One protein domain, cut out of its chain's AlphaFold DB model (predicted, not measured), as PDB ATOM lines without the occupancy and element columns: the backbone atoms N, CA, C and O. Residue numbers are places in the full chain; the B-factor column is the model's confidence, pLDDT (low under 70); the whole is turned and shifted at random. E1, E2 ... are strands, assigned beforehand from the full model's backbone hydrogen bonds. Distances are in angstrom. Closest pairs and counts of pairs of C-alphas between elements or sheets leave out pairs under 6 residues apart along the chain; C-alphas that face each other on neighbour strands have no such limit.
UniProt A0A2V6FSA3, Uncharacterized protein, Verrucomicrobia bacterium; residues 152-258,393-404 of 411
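What this domain is: This is residues 152 to 258 and 393 to 404 of the 411 residues of an uncharacterized protein of Verrucomicrobia bacterium (UniProt A0A2V6FSA3). Two twisted sheets, partly face to face, make a sandwich with crossed strands: E1, E2, E3, E6, E7 and E10 form the larger sheet, and E5, E4, E8 and E9 the other. A long loop, residues 170 to 182, reaches out at one end of the longest axis. The printed part has 119 residues, with no named helix and ten named strands, E1 to E10 in order along the chain; the class is all strand. The larger sheet is branched and mixed, while the other runs E5, E4, E8, E9, all antiparallel. The whole is compact, with a radius of gyration of the C-alphas of 14.6 A and spans of 46 by 34 by 20 A.

How they stand to each other: Begin at E2, residues 158 to 169, in the branched sheet, which is strongly twisted. On one side of it look for E1, residues 152 to 155, antiparallel, with N 153 and O 160 2.9 A apart, and E10, residues 400 to 403, parallel, with N 402 and O 167 2.9 A apart. On its other side is E3, residues 183 to 192, antiparallel, with N 161 and O 189 2.8 A apart; E1, E2 and E3 form a meander, each strand the antiparallel neighbour of the one before. E7, residues 230 to 236, antiparallel to E3, lies on the other side of E3 from E2, with N 186 and O 233 2.8 A apart; on the other side of E7 from E3 lies E6, residues 225 to 227, which forms a hairpin with E7, with N 232 and O 225 2.8 A apart. In the second sheet, only just strongly twisted at 4.1 A off its best plane, E4, residues 200 to 209, bends by 61 degrees at residue 203. E4 forms a hairpin with edge strand E5, residues 214 to 217, with N 207 and O 215 2.9 A apart. E8, residues 246 to 254, pairs with E4 through N 206 and O 249, 2.8 A, and with edge strand E9, residues 393 to 397, through N 248 and O 395, 2.8 A. The sandwich, two sheets face to face, has its strands at 56 degrees; the closest C-alphas of E4 and E7 are those of Pro 202 and Ala 233, 6.5 A. E9 runs on into E10 at 71 degrees.

Where its parts are: Find C-alpha 152, where E1 begins, at (-23.236, 15.412, 197.542). E2 runs 32.5 A from C-alpha 158 at (-15.282, 9.739, 194.944); E3 runs 28.9 A, E4 26.1 A, E8 25.3 A and E7 20.3 A. E10 ends at C-alpha 403, (-48.825, 7.669, 196.849).

The domain as a whole: The two C-alphas farthest apart are those of Ala 172 and Asn 193, 46.8 A. Residues 259 to 392 are not printed, and C-alphas 258 and 393 are 20.2 A apart across this cut. The link E2 to E3 is long. Confidence is under 70 at residues 170 to 180 and 404; the mean pLDDT of the printed part is 90.0.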
ATOM      1  N   SER A 152     -24.463  16.121 197.925       97.75
ATOM      2  CA  SER A 152     -23.236  15.412 197.542       97.75
ATOM      3  C   SER A 152     -22.251  15.262 198.698       97.75
ATOM      4  O   SER A 152     -21.976  16.216 199.423       97.75
ATOM      5  N   VAL A 153     -21.656  14.074 198.816       97.38
ATOM      6  CA  VAL A 153     -20.599  13.747 199.781       97.38
ATOM      7  C   VAL A 153     -19.337  13.344 199.023       97.38
ATOM      8  O   VAL A 153     -19.375  12.461 198.166       97.38
ATOM      9  N   LYS A 154     -18.204  13.980 199.350       96.50
ATOM     10  CA  LYS A 154     -16.896  13.712 198.734       96.50
ATOM     11  C   LYS A 154     -15.989  12.939 199.680       96.50
ATOM     12  O   LYS A 154     -15.807  13.338 200.827       96.50
ATOM     13  N   THR A 155     -15.387  11.858 199.198       93.31
ATOM     14  CA  THR A 155     -14.449  11.039 199.975       93.31
ATOM     15  C   THR A 155     -13.541  10.225 199.059       93.31
ATOM     16  O   THR A 155     -14.015   9.607 198.116       93.31
ATOM     17  N   ASN A 156     -12.229  10.193 199.321       88.88
ATOM     18  CA  ASN A 156     -11.270   9.323 198.616       88.88
ATOM     19  C   ASN A 156     -11.330   9.397 197.072       88.88
ATOM     20  O   ASN A 156     -11.312   8.367 196.404       88.88
ATOM     21  N   GLY A 157     -11.453  10.602 196.504       92.75
ATOM     22  CA  GLY A 157     -11.574  10.791 195.049       92.75
ATOM     23  C   GLY A 157     -12.945  10.426 194.466       92.75
ATOM     24  O   GLY A 157     -13.139  10.546 193.261       92.75
ATOM     25  N   LEU A 158     -13.900  10.027 195.308       96.94
ATOM     26  CA  LEU A 158     -15.282   9.739 194.944       96.94
ATOM     27  C   LEU A 158     -16.197  10.881 195.382       96.94
ATOM     28  O   LEU A 158     -15.994  11.504 196.427       96.94
ATOM     29  N   GLU A 159     -17.237  11.115 194.599       98.19
ATOM     30  CA  GLU A 159     -18.355  11.988 194.923       98.19
ATOM     31  C   GLU A 159     -19.648  11.197 194.752       98.19
ATOM     32  O   GLU A 159     -19.967  10.740 193.657       98.19
ATOM     33  N   PHE A 160     -20.388  11.036 195.844       97.88
ATOM     34  CA  PHE A 160     -21.686  10.374 195.858       97.88
ATOM     35  C   PHE A 160     -22.763  11.431 196.033       97.88
ATOM     36  O   PHE A 160     -22.792  12.121 197.050       97.88
ATOM     37  N   SER A 161     -23.643  11.559 195.045       98.31
ATOM     38  CA  SER A 161     -24.740  12.522 195.065       98.31
ATOM     39  C   SER A 161     -26.073  11.800 195.178       98.31
ATOM     40  O   SER A 161     -26.419  11.042 194.276       98.31
ATOM     41  N   LEU A 162     -26.835  12.045 196.242       98.62
ATOM     42  CA  LEU A 162     -28.233  11.634 196.335       98.62
ATOM     43  C   LEU A 162     -29.064  12.638 195.532       98.62
ATOM     44  O   LEU A 162     -29.192  13.799 195.918       98.62
ATOM     45  N   VAL A 163     -29.600  12.201 194.393       98.12
ATOM     46  CA  VAL A 163     -30.358  13.067 193.476       98.12
ATOM     47  C   VAL A 163     -31.865  12.932 193.652       98.12
ATOM     48  O   VAL A 163     -32.603  13.867 193.355       98.12
ATOM     49  N   LYS A 164     -32.329  11.786 194.162       97.69
ATOM     50  CA  LYS A 164     -33.747  11.516 194.397       97.69
ATOM     51  C   LYS A 164     -33.922  10.668 195.648       97.69
ATOM     52  O   LYS A 164     -33.199   9.691 195.823       97.69
ATOM     53  N   PHE A 165     -34.893  11.028 196.480       97.88
ATOM     54  CA  PHE A 165     -35.245  10.307 197.701       97.88
ATOM     55  C   PHE A 165     -36.764  10.313 197.858       97.88
ATOM     56  O   PHE A 165     -37.356  11.355 198.139       97.88
ATOM     57  N   GLN A 166     -37.397   9.169 197.618       96.12
ATOM     58  CA  GLN A 166     -38.851   9.035 197.581       96.12
ATOM     59  C   GLN A 166     -39.305   7.916 198.496       96.12
ATOM     60  O   GLN A 166     -38.762   6.816 198.441       96.12
ATOM     61  N   SER A 167     -40.328   8.182 199.296       93.94
ATOM     62  CA  SER A 167     -40.963   7.176 200.129       93.94
ATOM     63  C   SER A 167     -42.385   6.913 199.662       93.94
ATOM     64  O   SER A 167     -43.207   7.826 199.582       93.94
ATOM     65  N   PHE A 168     -42.651   5.657 199.332       89.12
ATOM     66  CA  PHE A 168     -43.886   5.177 198.738       89.12
ATOM     67  C   PHE A 168     -44.727   4.525 199.826       89.12
ATOM     68  O   PHE A 168     -44.387   3.448 200.315       89.12
ATOM     69  N   GLN A 169     -45.811   5.188 200.217       82.50
ATOM     70  CA  GLN A 169     -46.759   4.670 201.205       82.50
ATOM     71  C   GLN A 169     -47.697   3.645 200.548       82.50
ATOM     72  O   GLN A 169     -48.087   3.817 199.392       82.50
ATOM     73  N   SER A 170     -48.113   2.604 201.276       67.19
ATOM     74  CA  SER A 170     -49.154   1.683 200.792       67.19
ATOM     75  C   SER A 170     -50.552   2.298 200.865       67.19
ATOM     76  O   SER A 170     -50.891   2.964 201.842       67.19
ATOM     77  N   GLY A 171     -51.393   2.014 199.868       58.47
ATOM     78  CA  GLY A 171     -52.836   2.277 199.893       58.47
ATOM     79  C   GLY A 171     -53.662   1.072 200.383       58.47
ATOM     80  O   GLY A 171     -53.145  -0.005 200.654       58.47
ATOM     81  N   ALA A 172     -54.989   1.214 200.473       45.41
ATOM     82  CA  ALA A 172     -55.880   0.144 200.959       45.41
ATOM     83  C   ALA A 172     -55.987  -1.086 200.021       45.41
ATOM     84  O   ALA A 172     -56.495  -2.127 200.431       45.41
ATOM     85  N   ALA A 173     -55.525  -0.981 198.770       44.97
ATOM     86  CA  ALA A 173     -55.637  -2.027 197.746       44.97
ATOM     87  C   ALA A 173     -54.296  -2.703 197.390       44.97
ATOM     88  O   ALA A 173     -54.259  -3.559 196.508       44.97
ATOM     89  N   THR A 174     -53.183  -2.308 198.015       50.91
ATOM     90  CA  THR A 174     -51.883  -2.374 197.327       50.91
ATOM     91  C   THR A 174     -51.078  -3.662 197.472       50.91
ATOM     92  O   THR A 174     -50.315  -3.942 196.558       50.91
ATOM     93  N   PHE A 175     -51.251  -4.510 198.496       54.53
ATOM     94  CA  PHE A 175     -50.513  -5.788 198.532       54.53
ATOM     95  C   PHE A 175     -51.132  -6.836 197.585       54.53
ATOM     96  O   PHE A 175     -51.883  -7.717 198.007       54.53
ATOM     97  N   THR A 176     -50.831  -6.745 196.291       51.97
ATOM     98  CA  THR A 176     -51.082  -7.810 195.308       51.97
ATOM     99  C   THR A 176     -49.778  -8.536 194.959       51.97
ATOM    100  O   THR A 176     -48.679  -8.073 195.269       51.97
ATOM    101  N   LYS A 177     -49.894  -9.688 194.282       45.25
ATOM    102  CA  LYS A 177     -48.757 -10.450 193.729       45.25
ATOM    103  C   LYS A 177     -47.856  -9.624 192.790       45.25
ATOM    104  O   LYS A 177     -46.725 -10.039 192.560       45.25
ATOM    105  N   ASP A 178     -48.336  -8.473 192.312       47.06
ATOM    106  CA  ASP A 178     -47.686  -7.626 191.304       47.06
ATOM    107  C   ASP A 178     -46.876  -6.450 191.895       47.06
ATOM    108  O   ASP A 178     -46.357  -5.623 191.153       47.06
ATOM    109  N   GLY A 179     -46.681  -6.399 193.220       54.12
ATOM    110  CA  GLY A 179     -45.533  -5.683 193.790       54.12
ATOM    111  C   GLY A 179     -45.704  -4.192 194.101       54.12
ATOM    112  O   GLY A 179     -44.778  -3.425 193.840       54.12
ATOM    113  N   VAL A 180     -46.800  -3.799 194.761       67.44
ATOM    114  CA  VAL A 180     -46.893  -2.491 195.441       67.44
ATOM    115  C   VAL A 180     -46.944  -2.683 196.962       67.44
ATOM    116  O   VAL A 180     -47.859  -3.277 197.518       67.44
ATOM    117  N   TYR A 181     -45.919  -2.219 197.661       80.25
ATOM    118  CA  TYR A 181     -45.746  -2.345 199.112       80.25
ATOM    119  C   TYR A 181     -44.967  -1.115 199.602       80.25
ATOM    120  O   TYR A 181     -44.300  -0.464 198.791       80.25
ATOM    121  N   PRO A 182     -45.026  -0.788 200.904       87.25
ATOM    122  CA  PRO A 182     -44.258   0.307 201.479       87.25
ATOM    123  C   PRO A 182     -42.775   0.148 201.172       87.25
ATOM    124  O   PRO A 182     -42.172  -0.882 201.487       87.25
ATOM    125  N   ARG A 183     -42.188   1.155 200.535       90.56
ATOM    126  CA  ARG A 183     -40.788   1.127 200.103       90.56
ATOM    127  C   ARG A 183     -40.224   2.525 199.988       90.56
ATOM    128  O   ARG A 183     -40.961   3.501 199.876       90.56
ATOM    129  N   THR A 184     -38.906   2.616 199.953       94.56
ATOM    130  CA  THR A 184     -38.208   3.884 199.786       94.56
ATOM    131  C   THR A 184     -37.149   3.748 198.700       94.56
ATOM    132  O   THR A 184     -36.286   2.877 198.766       94.56
ATOM    133  N   GLN A 185     -37.232   4.609 197.684       95.69
ATOM    134  CA  GLN A 185     -36.316   4.661 196.548       95.69
ATOM    135  C   GLN A 185     -35.301   5.785 196.734       95.69
ATOM    136  O   GLN A 185     -35.648   6.920 197.071       95.69
ATOM    137  N   CYS A 186     -34.052   5.467 196.425       97.94
ATOM    138  CA  CYS A 186     -32.952   6.404 196.326       97.94
ATOM    139  C   CYS A 186     -32.354   6.333 194.916       97.94
ATOM    140  O   CYS A 186     -32.164   5.248 194.367       97.94
ATOM    141  N   VAL A 187     -32.033   7.486 194.335       98.19
ATOM    142  CA  VAL A 187     -31.269   7.564 193.083       98.19
ATOM    143  C   VAL A 187     -29.993   8.336 193.348       98.19
ATOM    144  O   VAL A 187     -30.024   9.411 193.956       98.19
ATOM    145  N   PHE A 188     -28.883   7.786 192.876       98.25
ATOM    146  CA  PHE A 188     -27.545   8.309 193.082       98.25
ATOM    147  C   PHE A 188     -26.873   8.650 191.757       98.25
ATOM    148  O   PHE A 188     -27.050   7.951 190.762       98.25
ATOM    149  N   ARG A 189     -26.028   9.679 191.769       97.94
ATOM    150  CA  ARG A 189     -24.963   9.861 190.776       97.94
ATOM    151  C   ARG A 189     -23.628   9.688 191.472       97.94
ATOM    152  O   ARG A 189     -23.446  10.190 192.581       97.94
ATOM    153  N   VAL A 190     -22.714   8.979 190.826       97.56
ATOM    154  CA  VAL A 190     -21.373   8.744 191.358       97.56
ATOM    155  C   VAL A 190     -20.363   9.320 190.385       97.56
ATOM    156  O   VAL A 190     -20.451   9.062 189.187       97.56
ATOM    157  N   ALA A 191     -19.406  10.083 190.899       97.38
ATOM    158  CA  ALA A 191     -18.225  10.472 190.149       97.38
ATOM    159  C   ALA A 191     -16.973   9.917 190.826       97.38
ATOM    160  O   ALA A 191     -16.845   9.946 192.048       97.38
ATOM    161  N   GLU A 192     -16.040   9.424 190.024       96.25
ATOM    162  CA  GLU A 192     -14.739   8.933 190.446       96.25
ATOM    163  C   GLU A 192     -13.652   9.724 189.721       96.25
ATOM    164  O   GLU A 192     -13.631   9.808 188.493       96.25
ATOM    165  N   ASN A 193     -12.764  10.360 190.485       94.88
ATOM    166  CA  ASN A 193     -11.707  11.233 189.974       94.88
ATOM    167  C   ASN A 193     -12.239  12.310 189.005       94.88
ATOM    168  O   ASN A 193     -11.622  12.622 187.985       94.88
ATOM    169  N   GLY A 194     -13.412  12.867 189.329       93.94
ATOM    170  CA  GLY A 194     -14.073  13.919 188.553       93.94
ATOM    171  C   GLY A 194     -14.783  13.444 187.280       93.94
ATOM    172  O   GLY A 194     -15.190  14.285 186.483       93.94
ATOM    173  N   ARG A 195     -14.932  12.130 187.068       94.88
ATOM    174  CA  ARG A 195     -15.663  11.551 185.931       94.88
ATOM    175  C   ARG A 195     -16.860  10.752 186.419       94.88
ATOM    176  O   ARG A 195     -16.728  10.021 187.395       94.88
ATOM    177  N   ASP A 196     -17.989  10.858 185.728       95.12
ATOM    178  CA  ASP A 196     -19.160  10.020 186.000       95.12
ATOM    179  C   ASP A 196     -18.767   8.539 185.989       95.12
ATOM    180  O   ASP A 196     -18.055   8.076 185.095       95.12
ATOM    181  N   SER A 197     -19.235   7.800 186.989       95.50
ATOM    182  CA  SER A 197     -18.946   6.385 187.158       95.50
ATOM    183  C   SER A 197     -20.216   5.619 187.481       95.50
ATOM    184  O   SER A 197     -20.989   5.972 188.369       95.50
ATOM    185  N   THR A 198     -20.399   4.501 186.790       95.25
ATOM    186  CA  THR A 198     -21.433   3.513 187.107       95.25
ATOM    187  C   THR A 198     -20.829   2.273 187.753       95.25
ATOM    188  O   THR A 198     -21.503   1.248 187.840       95.25
ATOM    189  N   ALA A 199     -19.576   2.346 188.204       95.88
ATOM    190  CA  ALA A 199     -18.856   1.238 188.815       95.88
ATOM    191  C   ALA A 199     -19.259   0.980 190.270       95.88
ATOM    192  O   ALA A 199     -18.879  -0.047 190.814       95.88
ATOM    193  N   TRP A 200     -20.022   1.872 190.905       96.12
ATOM    194  CA  TRP A 200     -20.394   1.770 192.318       96.12
ATOM    195  C   TRP A 200     -21.892   1.513 192.501       96.12
ATOM    196  O   TRP A 200     -22.723   2.088 191.791       96.12
ATOM    197  N   ARG A 201     -22.252   0.642 193.449       94.31
ATOM    198  CA  ARG A 201     -23.645   0.294 193.775       94.31
ATOM    199  C   ARG A 201     -23.890   0.326 195.285       94.31
ATOM    200  O   ARG A 201     -23.049  -0.200 196.017       94.31
ATOM    201  N   PRO A 202     -25.014   0.904 195.747       94.44
ATOM    202  CA  PRO A 202     -25.487   0.726 197.116       94.44
ATOM    203  C   PRO A 202     -25.726  -0.755 197.428       94.44
ATOM    204  O   PRO A 202     -26.231  -1.481 196.576       94.44
ATOM    205  N   VAL A 203     -25.372  -1.195 198.634       90.75
ATOM    206  CA  VAL A 203     -25.571  -2.588 199.092       90.75
ATOM    207  C   VAL A 203     -26.213  -2.706 200.463       90.75
ATOM    208  O   VAL A 203     -26.709  -3.772 200.813       90.75
ATOM    209  N   SER A 204     -26.201  -1.637 201.255       91.31
ATOM    210  CA  SER A 204     -26.912  -1.603 202.526       91.31
ATOM    211  C   SER A 204     -27.343  -0.183 202.867       91.31
ATOM    212  O   SER A 204     -26.733   0.797 202.426       91.31
ATOM    213  N   PHE A 205     -28.429  -0.104 203.635       94.62
ATOM    214  CA  PHE A 205     -29.020   1.137 204.106       94.62
ATOM    215  C   PHE A 205     -29.184   1.091 205.621       94.62
ATOM    216  O   PHE A 205     -29.793   0.171 206.173       94.62
ATOM    217  N   GLU A 206     -28.657   2.110 206.280       96.00
ATOM    218  CA  GLU A 206     -28.818   2.381 207.699       96.00
ATOM    219  C   GLU A 206     -29.646   3.657 207.842       96.00
ATOM    220  O   GLU A 206     -29.291   4.700 207.293       96.00
ATOM    221  N   ILE A 207     -30.788   3.566 208.520       97.12
ATOM    222  CA  ILE A 207     -31.761   4.657 208.595       97.12
ATOM    223  C   ILE A 207     -31.919   5.090 210.038       97.12
ATOM    224  O   ILE A 207     -32.116   4.249 210.915       97.12
ATOM    225  N   SER A 208     -31.886   6.399 210.282       97.50
ATOM    226  CA  SER A 208     -32.259   6.960 211.580       97.50
ATOM    227  C   SER A 208     -33.001   8.289 211.489       97.50
ATOM    228  O   SER A 208     -32.970   8.982 210.468       97.50
ATOM    229  N   ASP A 209     -33.683   8.640 212.579       97.25
ATOM    230  CA  ASP A 209     -34.406   9.902 212.735       97.25
ATOM    231  C   ASP A 209     -33.995  10.670 214.001       97.25
ATOM    232  O   ASP A 209     -33.276  10.175 214.874       97.25
ATOM    233  N   ALA A 210     -34.504  11.898 214.130       97.31
ATOM    234  CA  ALA A 210     -34.208  12.776 215.260       97.31
ATOM    235  C   ALA A 210     -34.788  12.288 216.602       97.31
ATOM    236  O   ALA A 210     -34.508  12.876 217.649       97.31
ATOM    237  N   THR A 211     -35.618  11.242 216.583       96.25
ATOM    238  CA  THR A 211     -36.224  10.641 217.774       96.25
ATOM    239  C   THR A 211     -35.441   9.440 218.304       96.25
ATOM    240  O   THR A 211     -35.741   8.930 219.388       96.25
ATOM    241  N   GLY A 212     -34.408   9.016 217.569       94.62
ATOM    242  CA  GLY A 212     -33.540   7.897 217.909       94.62
ATOM    243  C   GLY A 212     -34.061   6.548 217.420       94.62
ATOM    244  O   GLY A 212     -33.694   5.529 218.006       94.62
ATOM    245  N   ASN A 213     -34.956   6.509 216.424       95.75
ATOM    246  CA  ASN A 213     -35.124   5.281 215.646       95.75
ATOM    247  C   ASN A 213     -33.848   5.051 214.839       95.75
ATOM    248  O   ASN A 213     -33.303   6.008 214.291       95.75
ATOM    249  N   HIS A 214     -33.377   3.807 214.800       94.94
ATOM    250  CA  HIS A 214     -32.162   3.435 214.095       94.94
ATOM    251  C   HIS A 214     -32.210   1.952 213.706       94.94
ATOM    252  O   HIS A 214     -32.373   1.080 214.559       94.94
ATOM    253  N   TRP A 215     -32.131   1.650 212.410       92.25
ATOM    254  CA  TRP A 215     -32.211   0.273 211.923       92.25
ATOM    255  C   TRP A 215     -31.458   0.072 210.609       92.25
ATOM    256  O   TRP A 215     -31.210   1.014 209.857       92.25
ATOM    257  N   ARG A 216     -31.133  -1.192 210.314       91.06
ATOM    258  CA  ARG A 216     -30.692  -1.607 208.977       91.06
ATOM    259  C   ARG A 216     -31.921  -1.965 208.157       91.06
ATOM    260  O   ARG A 216     -32.631  -2.912 208.497       91.06
ATOM    261  N   ALA A 217     -32.200  -1.189 207.118       90.38
ATOM    262  CA  ALA A 217     -33.390  -1.389 206.306       90.38
ATOM    263  C   ALA A 217     -33.193  -2.578 205.347       90.38
ATOM    264  O   ALA A 217     -32.150  -2.648 204.688       90.38
ATOM    265  N   PRO A 218     -34.165  -3.508 205.239       86.75
ATOM    266  CA  PRO A 218     -34.076  -4.604 204.282       86.75
ATOM    267  C   PRO A 218     -33.971  -4.064 202.858       86.75
ATOM    268  O   PRO A 218     -34.833  -3.310 202.406       86.75
ATOM    269  N   PHE A 219     -32.912  -4.444 202.155       87.25
ATOM    270  CA  PHE A 219     -32.658  -3.989 200.796       87.25
ATOM    271  C   PHE A 219     -33.734  -4.513 199.828       87.25
ATOM    272  O   PHE A 219     -34.149  -5.669 199.916       87.25
ATOM    273  N   ASP A 220     -34.192  -3.672 198.896       86.62
ATOM    274  CA  ASP A 220     -35.196  -4.037 197.894       86.62
ATOM    275  C   ASP A 220     -34.567  -4.119 196.500       86.62
ATOM    276  O   ASP A 220     -34.459  -3.121 195.785       86.62
ATOM    277  N   SER A 221     -34.191  -5.332 196.089       82.75
ATOM    278  CA  SER A 221     -33.529  -5.585 194.801       82.75
ATOM    279  C   SER A 221     -34.366  -5.204 193.578       82.75
ATOM    280  O   SER A 221     -33.825  -5.019 192.493       82.75
ATOM    281  N   ARG A 222     -35.683  -5.019 193.726       82.69
ATOM    282  CA  ARG A 222     -36.558  -4.546 192.635       82.69
ATOM    283  C   ARG A 222     -36.404  -3.056 192.346       82.69
ATOM    284  O   ARG A 222     -36.861  -2.597 191.306       82.69
ATOM    285  N   LEU A 223     -35.800  -2.305 193.265       87.12
ATOM    286  CA  LEU A 223     -35.482  -0.889 193.083       87.12
ATOM    287  C   LEU A 223     -34.063  -0.676 192.547       87.12
ATOM    288  O   LEU A 223     -33.683   0.468 192.289       87.12
ATOM    289  N   GLU A 224     -33.287  -1.750 192.371       89.25
ATOM    290  CA  GLU A 224     -31.987  -1.672 191.718       89.25
ATOM    291  C   GLU A 224     -32.142  -1.399 190.229       89.25
ATOM    292  O   GLU A 224     -32.886  -2.070 189.512       89.25
ATOM    293  N   GLY A 225     -31.392  -0.422 189.739       89.31
ATOM    294  CA  GLY A 225     -31.389  -0.101 188.326       89.31
ATOM    295  C   GLY A 225     -30.227   0.794 187.949       89.31
ATOM    296  O   GLY A 225     -29.649   1.493 188.782       89.31
ATOM    297  N   LEU A 226     -29.899   0.777 186.665       92.12
ATOM    298  CA  LEU A 226     -28.984   1.730 186.065       92.12
ATOM    299  C   LEU A 226     -29.708   2.428 184.918       92.12
ATOM    300  O   LEU A 226     -30.144   1.774 183.972       92.12
ATOM    301  N   ASN A 227     -29.808   3.751 184.991       90.00
ATOM    302  CA  ASN A 227     -30.329   4.575 183.912       90.00
ATOM    303  C   ASN A 227     -29.302   5.652 183.561       90.00
ATOM    304  O   ASN A 227     -29.124   6.618 184.298       90.00
ATOM    305  N   ARG A 228     -28.621   5.495 182.420       87.94
ATOM    306  CA  ARG A 228     -27.496   6.359 182.020       87.94
ATOM    307  C   ARG A 228     -26.430   6.403 183.128       87.94
ATOM    308  O   ARG A 228     -25.823   5.373 183.399       87.94
ATOM    309  N   SER A 229     -26.209   7.559 183.756       90.50
ATOM    310  CA  SER A 229     -25.266   7.758 184.865       90.50
ATOM    311  C   SER A 229     -25.918   7.701 186.253       90.50
ATOM    312  O   SER A 229     -25.253   7.945 187.258       90.50
ATOM    313  N   GLU A 230     -27.210   7.375 186.330       95.69
ATOM    314  CA  GLU A 230     -27.964   7.294 187.579       95.69
ATOM    315  C   GLU A 230     -28.126   5.851 188.050       95.69
ATOM    316  O   GLU A 230     -28.559   4.968 187.307       95.69
ATOM    317  N   VAL A 231     -27.791   5.636 189.316       96.25
ATOM    318  CA  VAL A 231     -27.877   4.360 190.013       96.25
ATOM    319  C   VAL A 231     -29.077   4.403 190.946       96.25
ATOM    320  O   VAL A 231     -29.079   5.153 191.921       96.25
ATOM    321  N   SER A 232     -30.084   3.589 190.662       95.44
ATOM    322  CA  SER A 232     -31.251   3.413 191.523       95.44
ATOM    323  C   SER A 232     -31.011   2.266 192.495       95.44
ATOM    324  O   SER A 232     -30.433   1.244 192.123       95.44
ATOM    325  N   ALA A 233     -31.456   2.442 193.733       95.12
ATOM    326  CA  ALA A 233     -31.536   1.404 194.751       95.12
ATOM    327  C   ALA A 233     -32.620   1.782 195.768       95.12
ATOM    328  O   ALA A 233     -33.146   2.897 195.758       95.12
ATOM    329  N   GLY A 234     -32.953   0.882 196.683       93.69
ATOM    330  CA  GLY A 234     -33.902   1.211 197.735       93.69
ATOM    331  C   GLY A 234     -34.065   0.112 198.761       93.69
ATOM    332  O   GLY A 234     -33.357  -0.895 198.742       93.69
ATOM    333  N   PHE A 235     -34.997   0.332 199.674       92.69
ATOM    334  CA  PHE A 235     -35.260  -0.564 200.789       92.69
ATOM    335  C   PHE A 235     -36.758  -0.692 201.067       92.69
ATOM    336  O   PHE A 235     -37.564   0.157 200.671       92.69
ATOM    337  N   LEU A 236     -37.118  -1.777 201.748       89.38
ATOM    338  CA  LEU A 236     -38.470  -2.040 202.223       89.38
ATOM    339  C   LEU A 236     -38.822  -1.117 203.393       89.38
ATOM    340  O   LEU A 236     -37.998  -0.853 204.268       89.38
ATOM    341  N   GLY A 237     -40.072  -0.669 203.412       89.12
ATOM    342  CA  GLY A 237     -40.605   0.247 204.407       89.12
ATOM    343  C   GLY A 237     -40.715   1.684 203.902       89.12
ATOM    344  O   GLY A 237     -39.858   2.194 203.169       89.12
ATOM    345  N   ALA A 238     -41.800   2.339 204.308       90.00
ATOM    346  CA  ALA A 238     -42.050   3.742 204.014       90.00
ATOM    347  C   ALA A 238     -41.757   4.624 205.236       90.00
ATOM    348  O   ALA A 238     -42.143   4.325 206.364       90.00
ATOM    349  N   LEU A 239     -41.077   5.734 204.988       94.56
ATOM    350  CA  LEU A 239     -40.725   6.775 205.938       94.56
ATOM    351  C   LEU A 239     -41.888   7.764 206.048       94.56
ATOM    352  O   LEU A 239     -42.328   8.322 205.042       94.56
ATOM    353  N   TRP A 240     -42.384   8.006 207.262       93.06
ATOM    354  CA  TRP A 240     -43.554   8.862 207.481       93.06
ATOM    355  C   TRP A 240     -43.256  10.362 207.302       93.06
ATOM    356  O   TRP A 240     -42.127  10.838 207.450       93.06
ATOM    357  N   ALA A 241     -44.304  11.124 206.984       92.25
ATOM    358  CA  ALA A 241     -44.205  12.499 206.492       92.25
ATOM    359  C   ALA A 241     -43.905  13.565 207.566       92.25
ATOM    360  O   ALA A 241     -43.336  14.616 207.236       92.25
ATOM    361  N   GLU A 242     -44.319  13.341 208.822       93.75
ATOM    362  CA  GLU A 242     -44.111  14.300 209.926       93.75
ATOM    363  C   GLU A 242     -42.633  14.410 210.326       93.75
ATOM    364  O   GLU A 242     -42.224  15.453 210.846       93.75
ATOM    365  N   GLU A 243     -41.812  13.386 210.060       96.31
ATOM    366  CA  GLU A 243     -40.384  13.489 210.340       96.31
ATOM    367  C   GLU A 243     -39.737  14.547 209.437       96.31
ATOM    368  O   GLU A 243     -39.948  14.606 208.220       96.31
ATOM    369  N   ALA A 244     -38.969  15.443 210.059       96.00
ATOM    370  CA  ALA A 244     -38.439  16.615 209.374       96.00
ATOM    371  C   ALA A 244     -37.306  16.254 208.408       96.00
ATOM    372  O   ALA A 244     -37.197  16.859 207.340       96.00
ATOM    373  N   ALA A 245     -36.483  15.279 208.787       97.81
ATOM    374  CA  ALA A 245     -35.397  14.745 207.985       97.81
ATOM    375  C   ALA A 245     -35.026  13.347 208.483       97.81
ATOM    376  O   ALA A 245     -35.187  13.035 209.662       97.81
ATOM    377  N   TRP A 246     -34.462  12.559 207.582       98.31
ATOM    378  CA  TRP A 246     -33.932  11.234 207.843       98.31
ATOM    379  C   TRP A 246     -32.444  11.235 207.556       98.31
ATOM    380  O   TRP A 246     -31.990  11.822 206.570       98.31
ATOM    381  N   LYS A 247     -31.696  10.565 208.423       98.56
ATOM    382  CA  LYS A 247     -30.298  10.253 208.185       98.56
ATOM    383  C   LYS A 247     -30.234   8.917 207.452       98.56
ATOM    384  O   LYS A 247     -30.734   7.911 207.951       98.56
ATOM    385  N   LEU A 248     -29.637   8.944 206.269       98.12
ATOM    386  CA  LEU A 248     -29.457   7.818 205.364       98.12
ATOM    387  C   LEU A 248     -27.964   7.483 205.296       98.12
ATOM    388  O   LEU A 248     -27.214   8.142 204.575       98.12
ATOM    389  N   GLY A 249     -27.542   6.467 206.042       97.94
ATOM    390  CA  GLY A 249     -26.244   5.823 205.885       97.94
ATOM    391  C   GLY A 249     -26.297   4.818 204.737       97.94
ATOM    392  O   GLY A 249     -27.167   3.949 204.707       97.94
ATOM    393  N   VAL A 250     -25.385   4.937 203.776       97.12
ATOM    394  CA  VAL A 250     -25.319   4.063 202.599       97.12
ATOM    395  C   VAL A 250     -23.943   3.424 202.528       97.12
ATOM    396  O   VAL A 250     -22.934   4.126 202.455       97.12
ATOM    397  N   GLU A 251     -23.904   2.093 202.495       95.69
ATOM    398  CA  GLU A 251     -22.716   1.361 202.062       95.69
ATOM    399  C   GLU A 251     -22.764   1.184 200.545       95.69
ATOM    400  O   GLU A 251     -23.754   0.694 199.997       95.69
ATOM    401  N   LEU A 252     -21.673   1.529 199.870       94.94
ATOM    402  CA  LEU A 252     -21.468   1.287 198.453       94.94
ATOM    403  C   LEU A 252     -20.272   0.369 198.233       94.94
ATOM    404  O   LEU A 252     -19.240   0.488 198.899       94.94
ATOM    405  N   ARG A 253     -20.390  -0.501 197.233       94.19
ATOM    406  CA  ARG A 253     -19.295  -1.344 196.737       94.19
ATOM    407  C   ARG A 253     -18.993  -1.050 195.277       94.19
ATOM    408  O   ARG A 253     -19.876  -0.591 194.547       94.19
ATOM    409  N   ARG A 254     -17.790  -1.417 194.834       95.94
ATOM    410  CA  ARG A 254     -17.458  -1.461 193.410       95.94
ATOM    411  C   ARG A 254     -18.002  -2.750 192.781       95.94
ATOM    412  O   ARG A 254     -17.938  -3.826 193.381       95.94
ATOM    413  N   VAL A 255     -18.541  -2.637 191.571       94.69
ATOM    414  CA  VAL A 255     -19.124  -3.732 190.783       94.69
ATOM    415  C   VAL A 255     -18.563  -3.856 189.367       94.69
ATOM    416  O   VAL A 255     -18.814  -4.856 188.705       94.69
ATOM    417  N   ALA A 256     -17.810  -2.865 188.895       94.81
ATOM    418  CA  ALA A 256     -17.173  -2.861 187.583       94.81
ATOM    419  C   ALA A 256     -15.911  -1.989 187.615       94.81
ATOM    420  O   ALA A 256     -15.651  -1.330 188.619       94.81
ATOM    421  N   GLU A 257     -15.145  -1.974 186.519       95.12
ATOM    422  CA  GLU A 257     -13.972  -1.092 186.362       95.12
ATOM    423  C   GLU A 257     -12.980  -1.216 187.532       95.12
ATOM    424  O   GLU A 257     -12.479  -0.228 188.069       95.12
ATOM    425  N   PHE A 258     -12.742  -2.451 187.974       96.62
ATOM    426  CA  PHE A 258     -11.795  -2.727 189.048       96.62
ATOM    427  C   PHE A 258     -10.370  -2.406 188.584       96.62
ATOM    428  O   PHE A 258      -9.968  -2.877 187.515       96.62
ATOM    429  N   VAL A 393     -21.225   6.529 203.130       97.31
ATOM    430  CA  VAL A 393     -21.635   7.933 203.056       97.31
ATOM    431  C   VAL A 393     -22.920   8.134 203.837       97.31
ATOM    432  O   VAL A 393     -23.708   7.206 203.992       97.31
ATOM    433  N   GLU A 394     -23.123   9.349 204.328       98.25
ATOM    434  CA  GLU A 394     -24.304   9.732 205.091       98.25
ATOM    435  C   GLU A 394     -24.966  10.933 204.416       98.25
ATOM    436  O   GLU A 394     -24.284  11.891 204.059       98.25
ATOM    437  N   PHE A 395     -26.286  10.887 204.265       98.50
ATOM    438  CA  PHE A 395     -27.096  12.011 203.801       98.50
ATOM    439  C   PHE A 395     -28.135  12.374 204.856       98.50
ATOM    440  O   PHE A 395     -28.761  11.483 205.431       98.50
ATOM    441  N   LEU A 396     -28.377  13.667 205.075       98.56
ATOM    442  CA  LEU A 396     -29.481  14.145 205.906       98.56
ATOM    443  C   LEU A 396     -30.531  14.810 205.016       98.56
ATOM    444  O   LEU A 396     -30.421  15.985 204.682       98.56
ATOM    445  N   ALA A 397     -31.567  14.075 204.625       98.25
ATOM    446  CA  ALA A 397     -32.540  14.544 203.639       98.25
ATOM    447  C   ALA A 397     -33.981  14.242 204.057       98.25
ATOM    448  O   ALA A 397     -34.249  13.366 204.879       98.25
ATOM    449  N   LYS A 398     -34.936  14.970 203.477       97.88
ATOM    450  CA  LYS A 398     -36.363  14.668 203.619       97.88
ATOM    451  C   LYS A 398     -36.847  13.931 202.366       97.88
ATOM    452  O   LYS A 398     -36.656  14.471 201.277       97.88
ATOM    453  N   PRO A 399     -37.472  12.746 202.485       97.06
ATOM    454  CA  PRO A 399     -38.022  12.060 201.331       97.06
ATOM    455  C   PRO A 399     -39.278  12.780 200.838       97.06
ATOM    456  O   PRO A 399     -40.110  13.237 201.631       97.06
ATOM    457  N   GLU A 400     -39.444  12.829 199.523       96.19
ATOM    458  CA  GLU A 400     -40.734  13.133 198.916       96.19
ATOM    459  C   GLU A 400     -41.709  11.985 199.216       96.19
ATOM    460  O   GLU A 400     -41.364  10.811 199.093       96.19
ATOM    461  N   GLN A 401     -42.926  12.326 199.633       92.69
ATOM    462  CA  GLN A 401     -43.972  11.346 199.916       92.69
ATOM    463  C   GLN A 401     -44.747  11.057 198.636       92.69
ATOM    464  O   GLN A 401     -45.377  11.956 198.082       92.69
ATOM    465  N   VAL A 402     -44.725   9.804 198.197       89.00
ATOM    466  CA  VAL A 402     -45.405   9.350 196.985       89.00
ATOM    467  C   VAL A 402     -46.531   8.400 197.373       89.00
ATOM    468  O   VAL A 402     -46.353   7.493 198.189       89.00
ATOM    469  N   ARG A 403     -47.709   8.614 196.787       76.94
ATOM    470  CA  ARG A 403     -48.825   7.669 196.849       76.94
ATOM    471  C   ARG A 403     -48.911   6.969 195.504       76.94
ATOM    472  O   ARG A 403     -49.125   7.623 194.489       76.94
ATOM    473  N   GLU A 404     -48.699   5.658 195.497       65.56
ATOM    474  CA  GLU A 404     -48.951   4.844 194.310       65.56
ATOM    475  C   GLU A 404     -50.455   4.570 194.217       65.56
ATOM    476  O   GLU A 404     -50.975   3.593 194.755       65.56
TER     477      GLU A 404